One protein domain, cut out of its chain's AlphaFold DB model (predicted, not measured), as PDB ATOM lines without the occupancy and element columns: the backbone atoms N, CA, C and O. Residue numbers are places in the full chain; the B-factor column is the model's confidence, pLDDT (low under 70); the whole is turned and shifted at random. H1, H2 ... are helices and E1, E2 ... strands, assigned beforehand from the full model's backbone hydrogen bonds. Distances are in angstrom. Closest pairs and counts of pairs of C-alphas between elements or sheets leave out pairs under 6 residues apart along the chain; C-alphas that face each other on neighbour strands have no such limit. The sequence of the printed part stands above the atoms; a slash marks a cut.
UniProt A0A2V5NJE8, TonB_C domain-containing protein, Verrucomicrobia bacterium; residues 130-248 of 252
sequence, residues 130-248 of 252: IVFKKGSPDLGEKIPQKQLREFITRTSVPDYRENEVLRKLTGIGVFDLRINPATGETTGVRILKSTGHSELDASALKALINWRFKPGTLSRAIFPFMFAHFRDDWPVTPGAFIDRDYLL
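Overview. This is residues 130 to 248 of the 252 residues of the protein "TonB_C domain-containing protein" of Verrucomicrobia bacterium (UniProt A0A2V5NJE8). A strongly twisted sheet of five strands makes a wall, with the long helix H3 packed along one face over E4 and E6; H1 only grazes the sheet by its strands E6 and E1, and the last stretch, residues 228 to 248, leads away to H4, which lies far from the sheet. The printed part has 119 residues, with four named helices and six named strands in the order E1, E2, H1, E3, H2, E4, E5, H3, E6, H4. The sheet's order is E2, E1, E6, E4, E5, all antiparallel, and the class is mixed, helices and strands. The whole is compact, with a radius of gyration of the C-alphas of 14.6 A and spans of 47 by 34 by 22 A.

Along the chain. E1, residues 130 to 133, begins at C-alpha 130 (-52.829, -11.824, -11.218). E2 is residues 141 to 143, H1 residues 145 to 151, E3 residues 152 to 154 and H2 residues 164 to 167. E4, residues 171 to 179, is 24.5 A long, and E5, residues 186 to 193, is 18.5 A. H3, residues 198 to 209, is 16.6 A long and begins at C-alpha 198 (-38.265, 6.475, -15.967). E6, residues 218 to 227, is 24.9 A long. H4, residues 244 to 248, ends at C-alpha 248 (-28.731, -18.123, 5.333).

Arrangement. E1 and E2 form a hairpin, with N 131 and O 141 within hydrogen-bond range at 2.9 A. E1 and E6 are antiparallel at 159 degrees, with N 130 and O 222 at 2.8 A. E6 and E4 are antiparallel at 164 degrees, with N 177 and O 221 at 2.8 A. E4 and E5 form a hairpin, with N 176 and O 190 at 2.8 A. E2 and E5 are the edge strands. H3 is on the sheet at a height of 7.8 A, making two layers, a helix on one face of a sheet. It lies over E4 and, only just, over E6, with 3 of its 12 C-alphas. On the local plane it stands at 28 degrees to E4, only just along the strands. The closest C-alphas of H3 and E5 are those of Ile 209 and Thr 186, 5.5 A apart. E5, H3 and E6 form a split strand-helix-strand unit, two strands running the same way with E4 between them, and its crossover is left-handed. H1 only grazes the sheet; its closest C-alpha pair with E6 is Phe 151 and Leu 218, 7.8 A. E3 pairs with no named strand, but its residues 152 to 154 pair antiparallel with residues 212 to 213. H2 is not on the sheet and is close to but not clearly touching H3, with the C-alphas of Leu 166 and Leu 200 6.9 A apart. H4 is not on the sheet and is apart from H1, H2 and H3. Every O i to N i+4 pair is within range in H3, but 0 of 3 in H1 and 0 of 1 in H4, where 4 of 4 and 2 of 2 O i to N i+3 pairs are; H2 is too short for an O i to N i+4 pair.

Size, cuts and confidence. The two C-alphas farthest apart, those of Gly 135 and Asp 233, are 47.3 A apart. The printed part has no cut. The link from E6 to H4, 16 residues, is long. The mean pLDDT of the printed part is 77.0; residue 137, residue 145, residues 161 to 162 and residues 229 to 248 are under 70.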
ATOM      1  N   ILE A 130     -51.709 -11.317 -10.429       84.00
ATOM      2  CA  ILE A 130     -52.829 -11.824 -11.218       84.00
ATOM      3  C   ILE A 130     -52.231 -12.620 -12.361       84.00
ATOM      4  O   ILE A 130     -51.466 -12.093 -13.164       84.00
ATOM      5  N   VAL A 131     -52.570 -13.892 -12.435       84.94
ATOM      6  CA  VAL A 131     -51.974 -14.823 -13.379       84.94
ATOM      7  C   VAL A 131     -53.064 -15.411 -14.257       84.94
ATOM      8  O   VAL A 131     -54.148 -15.745 -13.787       84.94
ATOM      9  N   PHE A 132     -52.770 -15.538 -15.544       86.62
ATOM     10  CA  PHE A 132     -53.669 -16.107 -16.536       86.62
ATOM     11  C   PHE A 132     -53.064 -17.413 -17.035       86.62
ATOM     12  O   PHE A 132     -51.961 -17.436 -17.594       86.62
ATOM     13  N   LYS A 133     -53.774 -18.514 -16.787       85.62
ATOM     14  CA  LYS A 133     -53.349 -19.857 -17.186       85.62
ATOM     15  C   LYS A 133     -53.677 -20.110 -18.656       85.62
ATOM     16  O   LYS A 133     -54.602 -19.529 -19.231       85.62
ATOM     17  N   LYS A 134     -52.924 -21.015 -19.279       80.69
ATOM     18  CA  LYS A 134     -53.209 -21.486 -20.639       80.69
ATOM     19  C   LYS A 134     -54.625 -22.089 -20.693       80.69
ATOM     20  O   LYS A 134     -54.948 -22.966 -19.901       80.69
ATOM     21  N   GLY A 135     -55.462 -21.612 -21.615       78.19
ATOM     22  CA  GLY A 135     -56.847 -22.081 -21.790       78.19
ATOM     23  C   GLY A 135     -57.914 -21.332 -20.980       78.19
ATOM     24  O   GLY A 135     -59.094 -21.552 -21.220       78.19
ATOM     25  N   SER A 136     -57.535 -20.416 -20.079       75.19
ATOM     26  CA  SER A 136     -58.478 -19.534 -19.370       75.19
ATOM     27  C   SER A 136     -57.963 -18.084 -19.355       75.19
ATOM     28  O   SER A 136     -57.472 -17.599 -18.336       75.19
ATOM     29  N   PRO A 137     -58.001 -17.386 -20.509       67.06
ATOM     30  CA  PRO A 137     -57.451 -16.034 -20.642       67.06
ATOM     31  C   PRO A 137     -58.259 -14.959 -19.900       67.06
ATOM     32  O   PRO A 137     -57.721 -13.885 -19.637       67.06
ATOM     33  N   ASP A 138     -59.512 -15.244 -19.537       70.56
ATOM     34  CA  ASP A 138     -60.427 -14.248 -18.963       70.56
ATOM     35  C   ASP A 138     -60.490 -14.300 -17.430       70.56
ATOM     36  O   ASP A 138     -60.813 -13.303 -16.780       70.56
ATOM     37  N   LEU A 139     -60.139 -15.442 -16.826       75.31
ATOM     38  CA  LEU A 139     -60.177 -15.626 -15.380       75.31
ATOM     39  C   LEU A 139     -58.784 -15.407 -14.785       75.31
ATOM     40  O   LEU A 139     -58.000 -16.336 -14.612       75.31
ATOM     41  N   GLY A 140     -58.472 -14.147 -14.482       80.38
ATOM     42  CA  GLY A 140     -57.255 -13.797 -13.755       80.38
ATOM     43  C   GLY A 140     -57.283 -14.376 -12.340       80.38
ATOM     44  O   GLY A 140     -58.044 -13.915 -11.487       80.38
ATOM     45  N   GLU A 141     -56.444 -15.373 -12.078       84.06
ATOM     46  CA  GLU A 141     -56.298 -15.980 -10.760       84.06
ATOM     47  C   GLU A 141     -55.374 -15.109  -9.909       84.06
ATOM     48  O   GLU A 141     -54.261 -14.773 -10.315       84.06
ATOM     49  N   LYS A 142     -55.840 -14.707  -8.722       82.44
ATOM     50  CA  LYS A 142     -55.007 -13.979  -7.762       82.44
ATOM     51  C   LYS A 142     -54.151 -14.982  -7.012       82.44
ATOM     52  O   LYS A 142     -54.670 -15.732  -6.190       82.44
ATOM     53  N   ILE A 143     -52.857 -14.960  -7.285       80.19
ATOM     54  CA  ILE A 143     -51.895 -15.907  -6.744       80.19
ATOM     55  C   ILE A 143     -50.964 -15.173  -5.762       80.19
ATOM     56  O   ILE A 143     -50.432 -14.106  -6.098       80.19
ATOM     57  N   PRO A 144     -50.762 -15.703  -4.541       74.50
ATOM     58  CA  PRO A 144     -49.742 -15.216  -3.618       74.50
ATOM     59  C   PRO A 144     -48.340 -15.293  -4.234       74.50
ATOM     60  O   PRO A 144     -48.019 -16.218  -4.984       74.50
ATOM     61  N   GLN A 145     -47.452 -14.362  -3.878       67.69
ATOM     62  CA  GLN A 145     -46.101 -14.295  -4.452       67.69
ATOM     63  C   GLN A 145     -45.315 -15.607  -4.287       67.69
ATOM     64  O   GLN A 145     -44.509 -15.970  -5.145       67.69
ATOM     65  N   LYS A 146     -45.561 -16.345  -3.199       72.75
ATOM     66  CA  LYS A 146     -44.921 -17.639  -2.938       72.75
ATOM     67  C   LYS A 146     -45.235 -18.672  -4.023       72.75
ATOM     68  O   LYS A 146     -44.323 -19.336  -4.503       72.75
ATOM     69  N   GLN A 147     -46.496 -18.762  -4.437       78.25
ATOM     70  CA  GLN A 147     -46.934 -19.684  -5.487       78.25
ATOM     71  C   GLN A 147     -46.451 -19.234  -6.872       78.25
ATOM     72  O   GLN A 147     -46.165 -20.069  -7.723       78.25
ATOM     73  N   LEU A 148     -46.258 -17.927  -7.094       78.00
ATOM     74  CA  LEU A 148     -45.684 -17.427  -8.350       78.00
ATOM     75  C   LEU A 148     -44.292 -18.021  -8.627       78.00
ATOM     76  O   LEU A 148     -43.952 -18.275  -9.783       78.00
ATOM     77  N   ARG A 149     -43.507 -18.292  -7.573       77.44
ATOM     78  CA  ARG A 149     -42.173 -18.897  -7.699       77.44
ATOM     79  C   ARG A 149     -42.206 -20.255  -8.382       77.44
ATOM     80  O   ARG A 149     -41.287 -20.588  -9.117       77.44
ATOM     81  N   GLU A 150     -43.274 -21.014  -8.177       83.69
ATOM     82  CA  GLU A 150     -43.427 -22.342  -8.763       83.69
ATOM     83  C   GLU A 150     -43.587 -22.284 -10.283       83.69
ATOM     84  O   GLU A 150     -43.315 -23.276 -10.955       83.69
ATOM     85  N   PHE A 151     -43.990 -21.139 -10.838       82.44
ATOM     86  CA  PHE A 151     -44.156 -20.942 -12.277       82.44
ATOM     87  C   PHE A 151     -42.937 -20.319 -12.955       82.44
ATOM     88  O   PHE A 151     -42.887 -20.311 -14.182       82.44
ATOM     89  N   ILE A 152     -41.973 -19.793 -12.199       85.38
ATOM     90  CA  ILE A 152     -40.801 -19.106 -12.746       85.38
ATOM     91  C   ILE A 152     -39.637 -20.091 -12.838       85.38
ATOM     92  O   ILE A 152     -39.303 -20.775 -11.877       85.38
ATOM     93  N   THR A 153     -39.010 -20.155 -14.008       87.12
ATOM     94  CA  THR A 153     -37.827 -20.986 -14.259       87.12
ATOM     95  C   THR A 153     -36.548 -20.167 -14.165       87.12
ATOM     96  O   THR A 153     -35.565 -20.626 -13.592       87.12
ATOM     97  N   ARG A 154     -36.547 -18.947 -14.714       81.81
ATOM     98  CA  ARG A 154     -35.386 -18.054 -14.681       81.81
ATOM     99  C   ARG A 154     -35.830 -16.633 -14.384       81.81
ATOM    100  O   ARG A 154     -36.703 -16.096 -15.065       81.81
ATOM    101  N   THR A 155     -35.152 -16.022 -13.424       80.50
ATOM    102  CA  THR A 155     -35.353 -14.630 -13.028       80.50
ATOM    103  C   THR A 155     -34.094 -13.842 -13.365       80.50
ATOM    104  O   THR A 155     -32.986 -14.261 -13.035       80.50
ATOM    105  N   SER A 156     -34.257 -12.700 -14.023       80.56
ATOM    106  CA  SER A 156     -33.202 -11.700 -14.197       80.56
ATOM    107  C   SER A 156     -33.433 -10.568 -13.198       80.56
ATOM    108  O   SER A 156     -34.576 -10.154 -12.982       80.56
ATOM    109  N   VAL A 157     -32.367 -10.102 -12.553       78.25
ATOM    110  CA  VAL A 157     -32.421  -8.977 -11.613       78.25
ATOM    111  C   VAL A 157     -32.288  -7.676 -12.412       78.25
ATOM    112  O   VAL A 157     -31.432  -7.616 -13.292       78.25
ATOM    113  N   PRO A 158     -33.100  -6.638 -12.139       80.62
ATOM    114  CA  PRO A 158     -32.959  -5.365 -12.832       80.62
ATOM    115  C   PRO A 158     -31.642  -4.672 -12.509       80.62
ATOM    116  O   PRO A 158     -31.188  -4.650 -11.363       80.62
ATOM    117  N   ASP A 159     -31.066  -4.070 -13.543       76.88
ATOM    118  CA  ASP A 159     -29.758  -3.423 -13.529       76.88
ATOM    119  C   ASP A 159     -29.821  -1.979 -12.998       76.88
ATOM    120  O   ASP A 159     -29.504  -0.997 -13.666       76.88
ATOM    121  N   TYR A 160     -30.329  -1.834 -11.777       72.94
ATOM    122  CA  TYR A 160     -30.256  -0.583 -11.012       72.94
ATOM    123  C   TYR A 160     -29.208  -0.669  -9.894       72.94
ATOM    124  O   TYR A 160     -28.940   0.328  -9.231       72.94
ATOM    125  N   ARG A 161     -28.626  -1.859  -9.666       65.50
ATOM    126  CA  ARG A 161     -27.654  -2.103  -8.589       65.50
ATOM    127  C   ARG A 161     -26.312  -1.430  -8.849       65.50
ATOM    128  O   ARG A 161     -25.691  -0.979  -7.896       65.50
ATOM    129  N   GLU A 162     -25.886  -1.359 -10.105       69.56
ATOM    130  CA  GLU A 162     -24.604  -0.751 -10.475       69.56
ATOM    131  C   GLU A 162     -24.668   0.785 -10.462       69.56
ATOM    132  O   GLU A 162     -23.649   1.456 -10.341       69.56
ATOM    133  N   ASN A 163     -25.877   1.355 -10.495       76.62
ATOM    134  CA  ASN A 163     -26.096   2.797 -10.526       76.62
ATOM    135  C   ASN A 163     -26.458   3.347  -9.139       76.62
ATOM    136  O   ASN A 163     -27.599   3.239  -8.685       76.62
ATOM    137  N   GLU A 164     -25.513   4.026  -8.486       70.31
ATOM    138  CA  GLU A 164     -25.708   4.631  -7.156       70.31
ATOM    139  C   GLU A 164     -26.877   5.623  -7.093       70.31
ATOM    140  O   GLU A 164     -27.575   5.701  -6.081       70.31
ATOM    141  N   VAL A 165     -27.121   6.360  -8.179       77.25
ATOM    142  CA  VAL A 165     -28.252   7.295  -8.280       77.25
ATOM    143  C   VAL A 165     -29.579   6.537  -8.252       77.25
ATOM    144  O   VAL A 165     -30.480   6.907  -7.505       77.25
ATOM    145  N   LEU A 166     -29.684   5.434  -9.002       76.06
ATOM    146  CA  LEU A 166     -30.910   4.633  -9.082       76.06
ATOM    147  C   LEU A 166     -31.184   3.858  -7.793       76.06
ATOM    148  O   LEU A 166     -32.342   3.678  -7.430       76.06
ATOM    149  N   ARG A 167     -30.139   3.462  -7.054       72.62
ATOM    150  CA  ARG A 167     -30.270   2.827  -5.728       72.62
ATOM    151  C   ARG A 167     -30.963   3.711  -4.690       72.62
ATOM    152  O   ARG A 167     -31.530   3.177  -3.737       72.62
ATOM    153  N   LYS A 168     -30.908   5.035  -4.863       75.62
ATOM    154  CA  LYS A 168     -31.565   6.010  -3.981       75.62
ATOM    155  C   LYS A 168     -33.030   6.253  -4.354       75.62
ATOM    156  O   LYS A 168     -33.759   6.888  -3.600       75.62
ATOM    157  N   LEU A 169     -33.483   5.767  -5.505       79.38
ATOM    158  CA  LEU A 169     -34.860   5.954  -5.945       79.38
ATOM    159  C   LEU A 169     -35.752   4.838  -5.387       79.38
ATOM    160  O   LEU A 169     -35.363   3.671  -5.327       79.38
ATOM    161  N   THR A 170     -36.972   5.197  -4.990       80.06
ATOM    162  CA  THR A 170     -37.985   4.244  -4.511       80.06
ATOM    163  C   THR A 170     -39.247   4.346  -5.324       80.06
ATOM    164  O   THR A 170     -39.671   5.446  -5.665       80.06
ATOM    165  N   GLY A 171     -39.907   3.217  -5.547       78.38
ATOM    166  CA  GLY A 171     -41.160   3.221  -6.280       78.38
ATOM    167  C   GLY A 171     -41.805   1.850  -6.350       78.38
ATOM    168  O   GLY A 171     -41.139   0.820  -6.257       78.38
ATOM    169  N   ILE A 172     -43.123   1.839  -6.534       80.44
ATOM    170  CA  ILE A 172     -43.891   0.617  -6.779       80.44
ATOM    171  C   ILE A 172     -44.578   0.761  -8.129       80.44
ATOM    172  O   ILE A 172     -45.498   1.569  -8.284       80.44
ATOM    173  N   GLY A 173     -44.136  -0.053  -9.083       81.00
ATOM    174  CA  GLY A 173     -44.741  -0.178 -10.400       81.00
ATOM    175  C   GLY A 173     -45.613  -1.426 -10.497       81.00
ATOM    176  O   GLY A 173     -45.486  -2.359  -9.708       81.00
ATOM    177  N   VAL A 174     -46.513  -1.453 -11.474       85.19
ATOM    178  CA  VAL A 174     -47.309  -2.639 -11.815       85.19
ATOM    179  C   VAL A 174     -47.089  -2.940 -13.283       85.19
ATOM    180  O   VAL A 174     -47.321  -2.080 -14.138       85.19
ATOM    181  N   PHE A 175     -46.665  -4.168 -13.562       87.00
ATOM    182  CA  PHE A 175     -46.264  -4.601 -14.893       87.00
ATOM    183  C   PHE A 175     -47.141  -5.761 -15.347       87.00
ATOM    184  O   PHE A 175     -47.464  -6.654 -14.567       87.00
ATOM    185  N   ASP A 176     -47.531  -5.718 -16.613       90.56
ATOM    186  CA  ASP A 176     -48.316  -6.725 -17.312       90.56
ATOM    187  C   ASP A 176     -47.428  -7.429 -18.335       90.56
ATOM    188  O   ASP A 176     -46.986  -6.827 -19.313       90.56
ATOM    189  N   LEU A 177     -47.141  -8.698 -18.089       90.75
ATOM    190  CA  LEU A 177     -46.289  -9.535 -18.912       90.75
ATOM    191  C   LEU A 177     -47.154 -10.432 -19.789       90.75
ATOM    192  O   LEU A 177     -48.024 -11.157 -19.305       90.75
ATOM    193  N   ARG A 178     -46.852 -10.438 -21.082       92.50
ATOM    194  CA  ARG A 178     -47.347 -11.419 -22.046       92.50
ATOM    195  C   ARG A 178     -46.321 -12.530 -22.165       92.50
ATOM    196  O   ARG A 178     -45.145 -12.258 -22.384       92.50
ATOM    197  N   ILE A 179     -46.769 -13.767 -22.002       92.50
ATOM    198  CA  ILE A 179     -45.909 -14.947 -21.973       92.50
ATOM    199  C   ILE A 179     -46.344 -15.865 -23.109       92.50
ATOM    200  O   ILE A 179     -47.534 -16.128 -23.284       92.50
ATOM    201  N   ASN A 180     -45.389 -16.360 -23.891       92.00
ATOM    202  CA  ASN A 180     -45.669 -17.399 -24.866       92.00
ATOM    203  C   ASN A 180     -45.879 -18.731 -24.125       92.00
ATOM    204  O   ASN A 180     -44.931 -19.245 -23.530       92.00
ATOM    205  N   PRO A 181     -47.076 -19.338 -24.175       89.44
ATOM    206  CA  PRO A 181     -47.347 -20.571 -23.448       89.44
ATOM    207  C   PRO A 181     -46.625 -21.792 -24.035       89.44
ATOM    208  O   PRO A 181     -46.623 -22.833 -23.391       89.44
ATOM    209  N   ALA A 182     -46.059 -21.728 -25.244       90.19
ATOM    210  CA  ALA A 182     -45.289 -22.834 -25.816       90.19
ATOM    211  C   ALA A 182     -43.854 -22.865 -25.276       90.19
ATOM    212  O   ALA A 182     -43.371 -23.921 -24.879       90.19
ATOM    213  N   THR A 183     -43.196 -21.706 -25.224       89.75
ATOM    214  CA  THR A 183     -41.775 -21.592 -24.855       89.75
ATOM    215  C   THR A 183     -41.555 -21.132 -23.414       89.75
ATOM    216  O   THR A 183     -40.485 -21.359 -22.857       89.75
ATOM    217  N   GLY A 184     -42.552 -20.496 -22.791       89.56
ATOM    218  CA  GLY A 184     -42.425 -19.874 -21.472       89.56
ATOM    219  C   GLY A 184     -41.688 -18.529 -21.491       89.56
ATOM    220  O   GLY A 184     -41.340 -18.000 -20.436       89.56
ATOM    221  N   GLU A 185     -41.432 -17.965 -22.672       91.81
ATOM    222  CA  GLU A 185     -40.729 -16.689 -22.817       91.81
ATOM    223  C   GLU A 185     -41.671 -15.493 -22.689       91.81
ATOM    224  O   GLU A 185     -42.786 -15.504 -23.214       91.81
ATOM    225  N   THR A 186     -41.209 -14.431 -22.028       91.88
ATOM    226  CA  THR A 186     -41.915 -13.147 -22.007       91.88
ATOM    227  C   THR A 186     -41.817 -12.489 -23.386       91.88
ATOM    228  O   THR A 186     -40.742 -12.064 -23.797       91.88
ATOM    229  N   THR A 187     -42.931 -12.393 -24.110       91.81
ATOM    230  CA  THR A 187     -42.993 -11.789 -25.455       91.81
ATOM    231  C   THR A 187     -43.194 -10.284 -25.421       91.81
ATOM    232  O   THR A 187     -42.866  -9.589 -26.378       91.81
ATOM    233  N   GLY A 188     -43.744  -9.759 -24.329       91.62
ATOM    234  CA  GLY A 188     -43.959  -8.331 -24.184       91.62
ATOM    235  C   GLY A 188     -44.264  -7.947 -22.752       91.62
ATOM    236  O   GLY A 188     -44.802  -8.740 -21.981       91.62
ATOM    237  N   VAL A 189     -43.933  -6.708 -22.415       92.44
ATOM    238  CA  VAL A 189     -44.189  -6.132 -21.098       92.44
ATOM    239  C   VAL A 189     -44.872  -4.790 -21.293       92.44
ATOM    240  O   VAL A 189     -44.423  -3.964 -22.085       92.44
ATOM    241  N   ARG A 190     -45.971  -4.572 -20.576       92.00
ATOM    242  CA  ARG A 190     -46.698  -3.308 -20.539       92.00
ATOM    243  C   ARG A 190     -46.671  -2.755 -19.125       92.00
ATOM    244  O   ARG A 190     -46.975  -3.454 -18.164       92.00
ATOM    245  N   ILE A 191     -46.356  -1.474 -19.006       91.12
ATOM    246  CA  ILE A 191     -46.426  -0.761 -17.734       91.12
ATOM    247  C   ILE A 191     -47.890  -0.370 -17.503       91.12
ATOM    248  O   ILE A 191     -48.471   0.366 -18.300       91.12
ATOM    249  N   LEU A 192     -48.506  -0.897 -16.443       87.75
ATOM    250  CA  LEU A 192     -49.842  -0.477 -16.000       87.75
ATOM    251  C   LEU A 192     -49.749   0.711 -15.045       87.75
ATOM    252  O   LEU A 192     -50.571   1.621 -15.095       87.75
ATOM    253  N   LYS A 193     -48.737   0.687 -14.177       87.19
ATOM    254  CA  LYS A 193     -48.400   1.770 -13.258       87.19
ATOM    255  C   LYS A 193     -46.887   1.943 -13.256       87.19
ATOM    256  O   LYS A 193     -46.177   0.985 -12.959       87.19
ATOM    257  N   SER A 194     -46.425   3.144 -13.587       87.25
ATOM    258  CA  SER A 194     -45.011   3.516 -13.488       87.25
ATOM    259  C   SER A 194     -44.561   3.529 -12.028       87.25
ATOM    260  O   SER A 194     -45.354   3.798 -11.122       87.25
ATOM    261  N   THR A 195     -43.280   3.254 -11.801       82.81
ATOM    262  CA  THR A 195     -42.638   3.399 -10.488       82.81
ATOM    263  C   THR A 195     -42.504   4.858 -10.042       82.81
ATOM    264  O   THR A 195     -42.266   5.093  -8.861       82.81
ATOM    265  N   GLY A 196     -42.689   5.823 -10.951       87.50
ATOM    266  CA  GLY A 196     -42.463   7.253 -10.721       87.50
ATOM    267  C   GLY A 196     -41.115   7.751 -11.250       87.50
ATOM    268  O   GLY A 196     -40.906   8.958 -11.316       87.50
ATOM    269  N   HIS A 197     -40.234   6.840 -11.679       87.38
ATOM    270  CA  HIS A 197     -38.926   7.154 -12.250       87.38
ATOM    271  C   HIS A 197     -38.710   6.366 -13.546       87.38
ATOM    272  O   HIS A 197     -38.821   5.138 -13.569       87.38
ATOM    273  N   SER A 198     -38.387   7.071 -14.629       89.88
ATOM    274  CA  SER A 198     -38.265   6.475 -15.967       89.88
ATOM    275  C   SER A 198     -37.122   5.459 -16.066       89.88
ATOM    276  O   SER A 198     -37.223   4.442 -16.752       89.88
ATOM    277  N   GLU A 199     -36.056   5.694 -15.313       88.56
ATOM    278  CA  GLU A 199     -34.851   4.884 -15.261       88.56
ATOM    279  C   GLU A 199     -35.108   3.558 -14.536       88.56
ATOM    280  O   GLU A 199     -34.658   2.497 -14.981       88.56
ATOM    281  N   LEU A 200     -35.895   3.598 -13.454       86.94
ATOM    282  CA  LEU A 200     -36.328   2.395 -12.744       86.94
ATOM    283  C   LEU A 200     -37.246   1.549 -13.624       86.94
ATOM    284  O   LEU A 200     -37.045   0.337 -13.723       86.94
ATOM    285  N   ASP A 201     -38.187   2.181 -14.322       90.00
ATOM    286  CA  ASP A 201     -39.068   1.493 -15.263       90.00
ATOM    287  C   ASP A 201     -38.275   0.833 -16.401       90.00
ATOM    288  O   ASP A 201     -38.508  -0.335 -16.717       90.00
ATOM    289  N   ALA A 202     -37.287   1.526 -16.978       91.00
ATOM    290  CA  ALA A 202     -36.430   0.971 -18.024       91.00
ATOM    291  C   ALA A 202     -35.615  -0.236 -17.530       91.00
ATOM    292  O   ALA A 202     -35.525  -1.254 -18.225       91.00
ATOM    293  N   SER A 203     -35.054  -0.157 -16.319       88.44
ATOM    294  CA  SER A 203     -34.338  -1.282 -15.706       88.44
ATOM    295  C   SER A 203     -35.270  -2.476 -15.460       88.44
ATOM    296  O   SER A 203     -34.912  -3.615 -15.780       88.44
ATOM    297  N   ALA A 204     -36.496  -2.223 -14.981       88.06
ATOM    298  CA  ALA A 204     -37.516  -3.243 -14.763       88.06
ATOM    299  C   ALA A 204     -37.874  -3.947 -16.074       88.06
ATOM    300  O   ALA A 204     -37.871  -5.172 -16.133       88.06
ATOM    301  N   LEU A 205     -38.130  -3.187 -17.142       90.88
ATOM    302  CA  LEU A 205     -38.467  -3.738 -18.453       90.88
ATOM    303  C   LEU A 205     -37.373  -4.681 -18.968       90.88
ATOM    304  O   LEU A 205     -37.680  -5.809 -19.352       90.88
ATOM    305  N   LYS A 206     -36.101  -4.260 -18.910       89.81
ATOM    306  CA  LYS A 206     -34.957  -5.097 -19.317       89.81
ATOM    307  C   LYS A 206     -34.905  -6.415 -18.541       89.81
ATOM    308  O   LYS A 206     -34.665  -7.467 -19.128       89.81
ATOM    309  N   ALA A 207     -35.170  -6.373 -17.236       88.69
ATOM    310  CA  ALA A 207     -35.208  -7.571 -16.403       88.69
ATOM    311  C   ALA A 207     -36.374  -8.493 -16.779       88.69
ATOM    312  O   ALA A 207     -36.175  -9.685 -17.000       88.69
ATOM    313  N   LEU A 208     -37.584  -7.938 -16.882       88.44
ATOM    314  CA  LEU A 208     -38.827  -8.685 -17.093       88.44
ATOM    315  C   LEU A 208     -38.881  -9.379 -18.461       88.44
ATOM    316  O   LEU A 208     -39.425 -10.479 -18.573       88.44
ATOM    317  N   ILE A 209     -38.272  -8.786 -19.491       90.75
ATOM    318  CA  ILE A 209     -38.124  -9.406 -20.821       90.75
ATOM    319  C   ILE A 209     -37.276 -10.688 -20.747       90.75
ATOM    320  O   ILE A 209     -37.557 -11.681 -21.422       90.75
ATOM    321  N   ASN A 210     -36.266 -10.698 -19.876       87.75
ATOM    322  CA  ASN A 210     -35.361 -11.831 -19.692       87.75
ATOM    323  C   ASN A 210     -35.897 -12.899 -18.729       87.75
ATOM    324  O   ASN A 210     -35.234 -13.914 -18.503       87.75
ATOM    325  N   TRP A 211     -37.086 -12.703 -18.154       88.94
ATOM    326  CA  TRP A 211     -37.713 -13.725 -17.325       88.94
ATOM    327  C   TRP A 211     -38.199 -14.899 -18.171       88.94
ATOM    328  O   TRP A 211     -38.555 -14.758 -19.348       88.94
ATOM    329  N   ARG A 212     -38.182 -16.082 -17.560       89.19
ATOM    330  CA  ARG A 212     -38.677 -17.320 -18.158       89.19
ATOM    331  C   ARG A 212     -39.597 -18.025 -17.183       89.19
ATOM    332  O   ARG A 212     -39.263 -18.188 -16.009       89.19
ATOM    333  N   PHE A 213     -40.730 -18.464 -17.700       90.00
ATOM    334  CA  PHE A 213     -41.758 -19.197 -16.982       90.00
ATOM    335  C   PHE A 213     -41.800 -20.647 -17.454       90.00
ATOM    336  O   PHE A 213     -41.296 -20.983 -18.526       90.00
ATOM    337  N   LYS A 214     -42.442 -21.512 -16.670       89.69
ATOM    338  CA  LYS A 214     -42.671 -22.897 -17.063       89.69
ATOM    339  C   LYS A 214     -43.547 -22.948 -18.323       89.69
ATOM    340  O   LYS A 214     -44.648 -22.376 -18.323       89.69
ATOM    341  N   PRO A 215     -43.106 -23.648 -19.383       90.25
ATOM    342  CA  PRO A 215     -43.894 -23.791 -20.599       90.25
ATOM    343  C   PRO A 215     -45.214 -24.503 -20.289       90.25
ATOM    344  O   PRO A 215     -45.330 -25.278 -19.342       90.25
ATOM    345  N   GLY A 216     -46.249 -24.190 -21.058       87.00
ATOM    346  CA  GLY A 216     -47.584 -24.768 -20.928       87.00
ATOM    347  C   GLY A 216     -48.428 -24.216 -19.779       87.00
ATOM    348  O   GLY A 216     -49.602 -24.567 -19.704       87.00
ATOM    349  N   THR A 217     -47.880 -23.346 -18.924       86.25
ATOM    350  CA  THR A 217     -48.562 -22.963 -17.680       86.25
ATOM    351  C   THR A 217     -49.284 -21.625 -17.795       86.25
ATOM    352  O   THR A 217     -50.500 -21.558 -17.612       86.25
ATOM    353  N   LEU A 218     -48.549 -20.558 -18.128       88.25
ATOM    354  CA  LEU A 218     -49.045 -19.179 -18.100       88.25
ATOM    355  C   LEU A 218     -49.085 -18.562 -19.499       88.25
ATOM    356  O   LEU A 218     -48.214 -18.825 -20.324       88.25
ATOM    357  N   SER A 219     -50.086 -17.721 -19.746       90.00
ATOM    358  CA  SER A 219     -50.220 -16.910 -20.965       90.00
ATOM    359  C   SER A 219     -50.008 -15.417 -20.698       90.00
ATOM    360  O   SER A 219     -49.532 -14.675 -21.558       90.00
ATOM    361  N   ARG A 220     -50.340 -14.955 -19.491       90.75
ATOM    362  CA  ARG A 220     -50.180 -13.563 -19.062       90.75
ATOM    363  C   ARG A 220     -49.992 -13.508 -17.550       90.75
ATOM    364  O   ARG A 220     -50.556 -14.328 -16.828       90.75
ATOM    365  N   ALA A 221     -49.219 -12.548 -17.062       88.19
ATOM    366  CA  ALA A 221     -49.016 -12.336 -15.634       88.19
ATOM    367  C   ALA A 221     -48.919 -10.842 -15.329       88.19
ATOM    368  O   ALA A 221     -48.138 -10.128 -15.946       88.19
ATOM    369  N   ILE A 222     -49.689 -10.373 -14.358       87.50
ATOM    370  CA  ILE A 222     -49.652  -9.006 -13.851       87.50
ATOM    371  C   ILE A 222     -49.152  -9.072 -12.419       87.50
ATOM    372  O   ILE A 222     -49.758  -9.751 -11.592       87.50
ATOM    373  N   PHE A 223     -48.084  -8.358 -12.089       83.88
ATOM    374  CA  PHE A 223     -47.631  -8.301 -10.705       83.88
ATOM    375  C   PHE A 223     -47.007  -6.951 -10.346       83.88
ATOM    376  O   PHE A 223     -46.496  -6.235 -11.214       83.88
ATOM    377  N   PRO A 224     -47.091  -6.571  -9.062       81.50
ATOM    378  CA  PRO A 224     -46.428  -5.382  -8.554       81.50
ATOM    379  C   PRO A 224     -44.920  -5.625  -8.408       81.50
ATOM    380  O   PRO A 224     -44.487  -6.674  -7.932       81.50
ATOM    381  N   PHE A 225     -44.128  -4.634  -8.800       80.88
ATOM    382  CA  PHE A 225     -42.674  -4.619  -8.693       80.88
ATOM    383  C   PHE A 225     -42.258  -3.447  -7.806       80.88
ATOM    384  O   PHE A 225     -42.641  -2.306  -8.069       80.88
ATOM    385  N   MET A 226     -41.493  -3.720  -6.750       80.12
ATOM    386  CA  MET A 226     -41.101  -2.716  -5.762       80.12
ATOM    387  C   MET A 226     -39.593  -2.478  -5.784       80.12
ATOM    388  O   MET A 226     -38.802  -3.400  -5.573       80.12
ATOM    389  N   PHE A 227     -39.221  -1.215  -5.952       78.81
ATOM    390  CA  PHE A 227     -37.879  -0.695  -5.752       78.81
ATOM    391  C   PHE A 227     -37.817  -0.030  -4.378       78.81
ATOM    392  O   PHE A 227     -38.534   0.937  -4.115       78.81
ATOM    393  N   ALA A 228     -36.982  -0.575  -3.499       73.44
ATOM    394  CA  ALA A 228     -36.711  -0.003  -2.189       73.44
ATOM    395  C   ALA A 228     -35.340   0.680  -2.210       73.44
ATOM    396  O   ALA A 228     -34.389   0.131  -2.770       73.44
ATOM    397  N   HIS A 229     -35.256   1.854  -1.583       64.06
ATOM    398  CA  HIS A 229     -34.014   2.603  -1.423       64.06
ATOM    399  C   HIS A 229     -33.115   1.780  -0.519       64.06
ATOM    400  O   HIS A 229     -33.462   1.491   0.627       64.06
ATOM    401  N   PHE A 230     -31.942   1.424  -1.023       54.00
ATOM    402  CA  PHE A 230     -30.941   0.747  -0.219       54.00
ATOM    403  C   PHE A 230     -30.203   1.804   0.608       54.00
ATOM    404  O   PHE A 230     -29.421   2.571   0.054       54.00
ATOM    405  N   ARG A 231     -30.497   1.919   1.909       43.88
ATOM    406  CA  ARG A 231     -29.563   2.562   2.843       43.88
ATOM    407  C   ARG A 231     -28.633   1.476   3.375       43.88
ATOM    408  O   ARG A 231     -29.102   0.390   3.707       43.88
ATOM    409  N   ASP A 232     -27.336   1.758   3.415       50.97
ATOM    410  CA  ASP A 232     -26.307   0.785   3.796       50.97
ATOM    411  C   ASP A 232     -26.346   0.401   5.303       50.97
ATOM    412  O   ASP A 232     -25.505  -0.371   5.754       50.97
ATOM    413  N   ASP A 233     -27.322   0.889   6.086       49.28
ATOM    414  CA  ASP A 233     -27.489   0.659   7.532       49.28
ATOM    415  C   ASP A 233     -28.594  -0.359   7.920       49.28
ATOM    416  O   ASP A 233     -28.818  -0.587   9.108       49.28
ATOM    417  N   TRP A 234     -29.267  -1.021   6.964       35.97
ATOM    418  CA  TRP A 234     -30.369  -1.968   7.239       35.97
ATOM    419  C   TRP A 234     -30.268  -3.276   6.424       35.97
ATOM    420  O   TRP A 234     -29.891  -3.239   5.249       35.97
ATOM    421  N   PRO A 235     -30.639  -4.453   6.976       34.94
ATOM    422  CA  PRO A 235     -30.562  -5.708   6.237       34.94
ATOM    423  C   PRO A 235     -31.639  -5.768   5.136       34.94
ATOM    424  O   PRO A 235     -32.821  -5.953   5.404       34.94
ATOM    425  N   VAL A 236     -31.181  -5.569   3.893       39.56
ATOM    426  CA  VAL A 236     -31.660  -6.056   2.576       39.56
ATOM    427  C   VAL A 236     -33.178  -6.333   2.458       39.56
ATOM    428  O   VAL A 236     -33.702  -7.282   3.029       39.56
ATOM    429  N   THR A 237     -33.926  -5.593   1.625       38.84
ATOM    430  CA  THR A 237     -34.334  -6.062   0.277       38.84
ATOM    431  C   THR A 237     -35.100  -4.983  -0.517       38.84
ATOM    432  O   THR A 237     -36.091  -4.436  -0.038       38.84
ATOM    433  N   PRO A 238     -34.749  -4.756  -1.794       36.88
ATOM    434  CA  PRO A 238     -35.692  -4.338  -2.828       36.88
ATOM    435  C   PRO A 238     -36.433  -5.576  -3.347       36.88
ATOM    436  O   PRO A 238     -35.813  -6.608  -3.614       36.88
ATOM    437  N   GLY A 239     -37.756  -5.480  -3.483       44.41
ATOM    438  CA  GLY A 239     -38.700  -6.572  -3.758       44.41
ATOM    439  C   GLY A 239     -38.616  -7.216  -5.148       44.41
ATOM    440  O   GLY A 239     -39.628  -7.673  -5.672       44.41
ATOM    441  N   ALA A 240     -37.429  -7.297  -5.742       45.53
ATOM    442  CA  ALA A 240     -37.152  -8.123  -6.905       45.53
ATOM    443  C   ALA A 240     -36.635  -9.487  -6.430       45.53
ATOM    444  O   ALA A 240     -35.434  -9.729  -6.384       45.53
ATOM    445  N   PHE A 241     -37.573 -10.354  -6.038       47.59
ATOM    446  CA  PHE A 241     -37.394 -11.808  -5.968       47.59
ATOM    447  C   PHE A 241     -36.072 -12.269  -5.319       47.59
ATOM    448  O   PHE A 241     -35.240 -12.901  -5.967       47.59
ATOM    449  N   ILE A 242     -35.859 -11.954  -4.035       41.75
ATOM    450  CA  ILE A 242     -34.705 -12.504  -3.317       41.75
ATOM    451  C   ILE A 242     -34.992 -13.970  -2.968       41.75
ATOM    452  O   ILE A 242     -35.988 -14.324  -2.319       41.75
ATOM    453  N   ASP A 243     -34.130 -14.814  -3.518       38.50
ATOM    454  CA  ASP A 243     -34.009 -16.240  -3.278       38.50
ATOM    455  C   ASP A 243     -33.827 -16.525  -1.777       38.50
ATOM    456  O   ASP A 243     -33.193 -15.757  -1.051       38.50
ATOM    457  N   ARG A 244     -34.448 -17.605  -1.292       37.47
ATOM    458  CA  ARG A 244     -34.516 -17.941   0.142       37.47
ATOM    459  C   ARG A 244     -33.117 -18.178   0.731       37.47
ATOM    460  O   ARG A 244     -32.915 -17.934   1.919       37.47
ATOM    461  N   ASP A 245     -32.165 -18.558  -0.116       44.09
ATOM    462  CA  ASP A 245     -30.788 -18.891   0.253       44.09
ATOM    463  C   ASP A 245     -29.914 -17.665   0.566       44.09
ATOM    464  O   ASP A 245     -28.863 -17.798   1.194       44.09
ATOM    465  N   TYR A 246     -30.351 -16.448   0.217       44.19
ATOM    466  CA  TYR A 246     -29.625 -15.222   0.580       44.19
ATOM    467  C   TYR A 246     -29.699 -14.889   2.075       44.19
ATOM    468  O   TYR A 246     -28.815 -14.203   2.579       44.19
ATOM    469  N   LEU A 247     -30.714 -15.376   2.796       39.53
ATOM    470  CA  LEU A 247     -30.884 -15.110   4.232       39.53
ATOM    471  C   LEU A 247     -30.058 -16.044   5.132       39.53
ATOM    472  O   LEU A 247     -30.006 -15.829   6.339       39.53
ATOM    473  N   LEU A 248     -29.428 -17.080   4.570       43.22
ATOM    474  CA  LEU A 248     -28.731 -18.123   5.333       43.22
ATOM    475  C   LEU A 248     -27.202 -18.027   5.262       43.22
ATOM    476  O   LEU A 248     -26.511 -18.868   5.834       43.22
TER     477      LEU A 248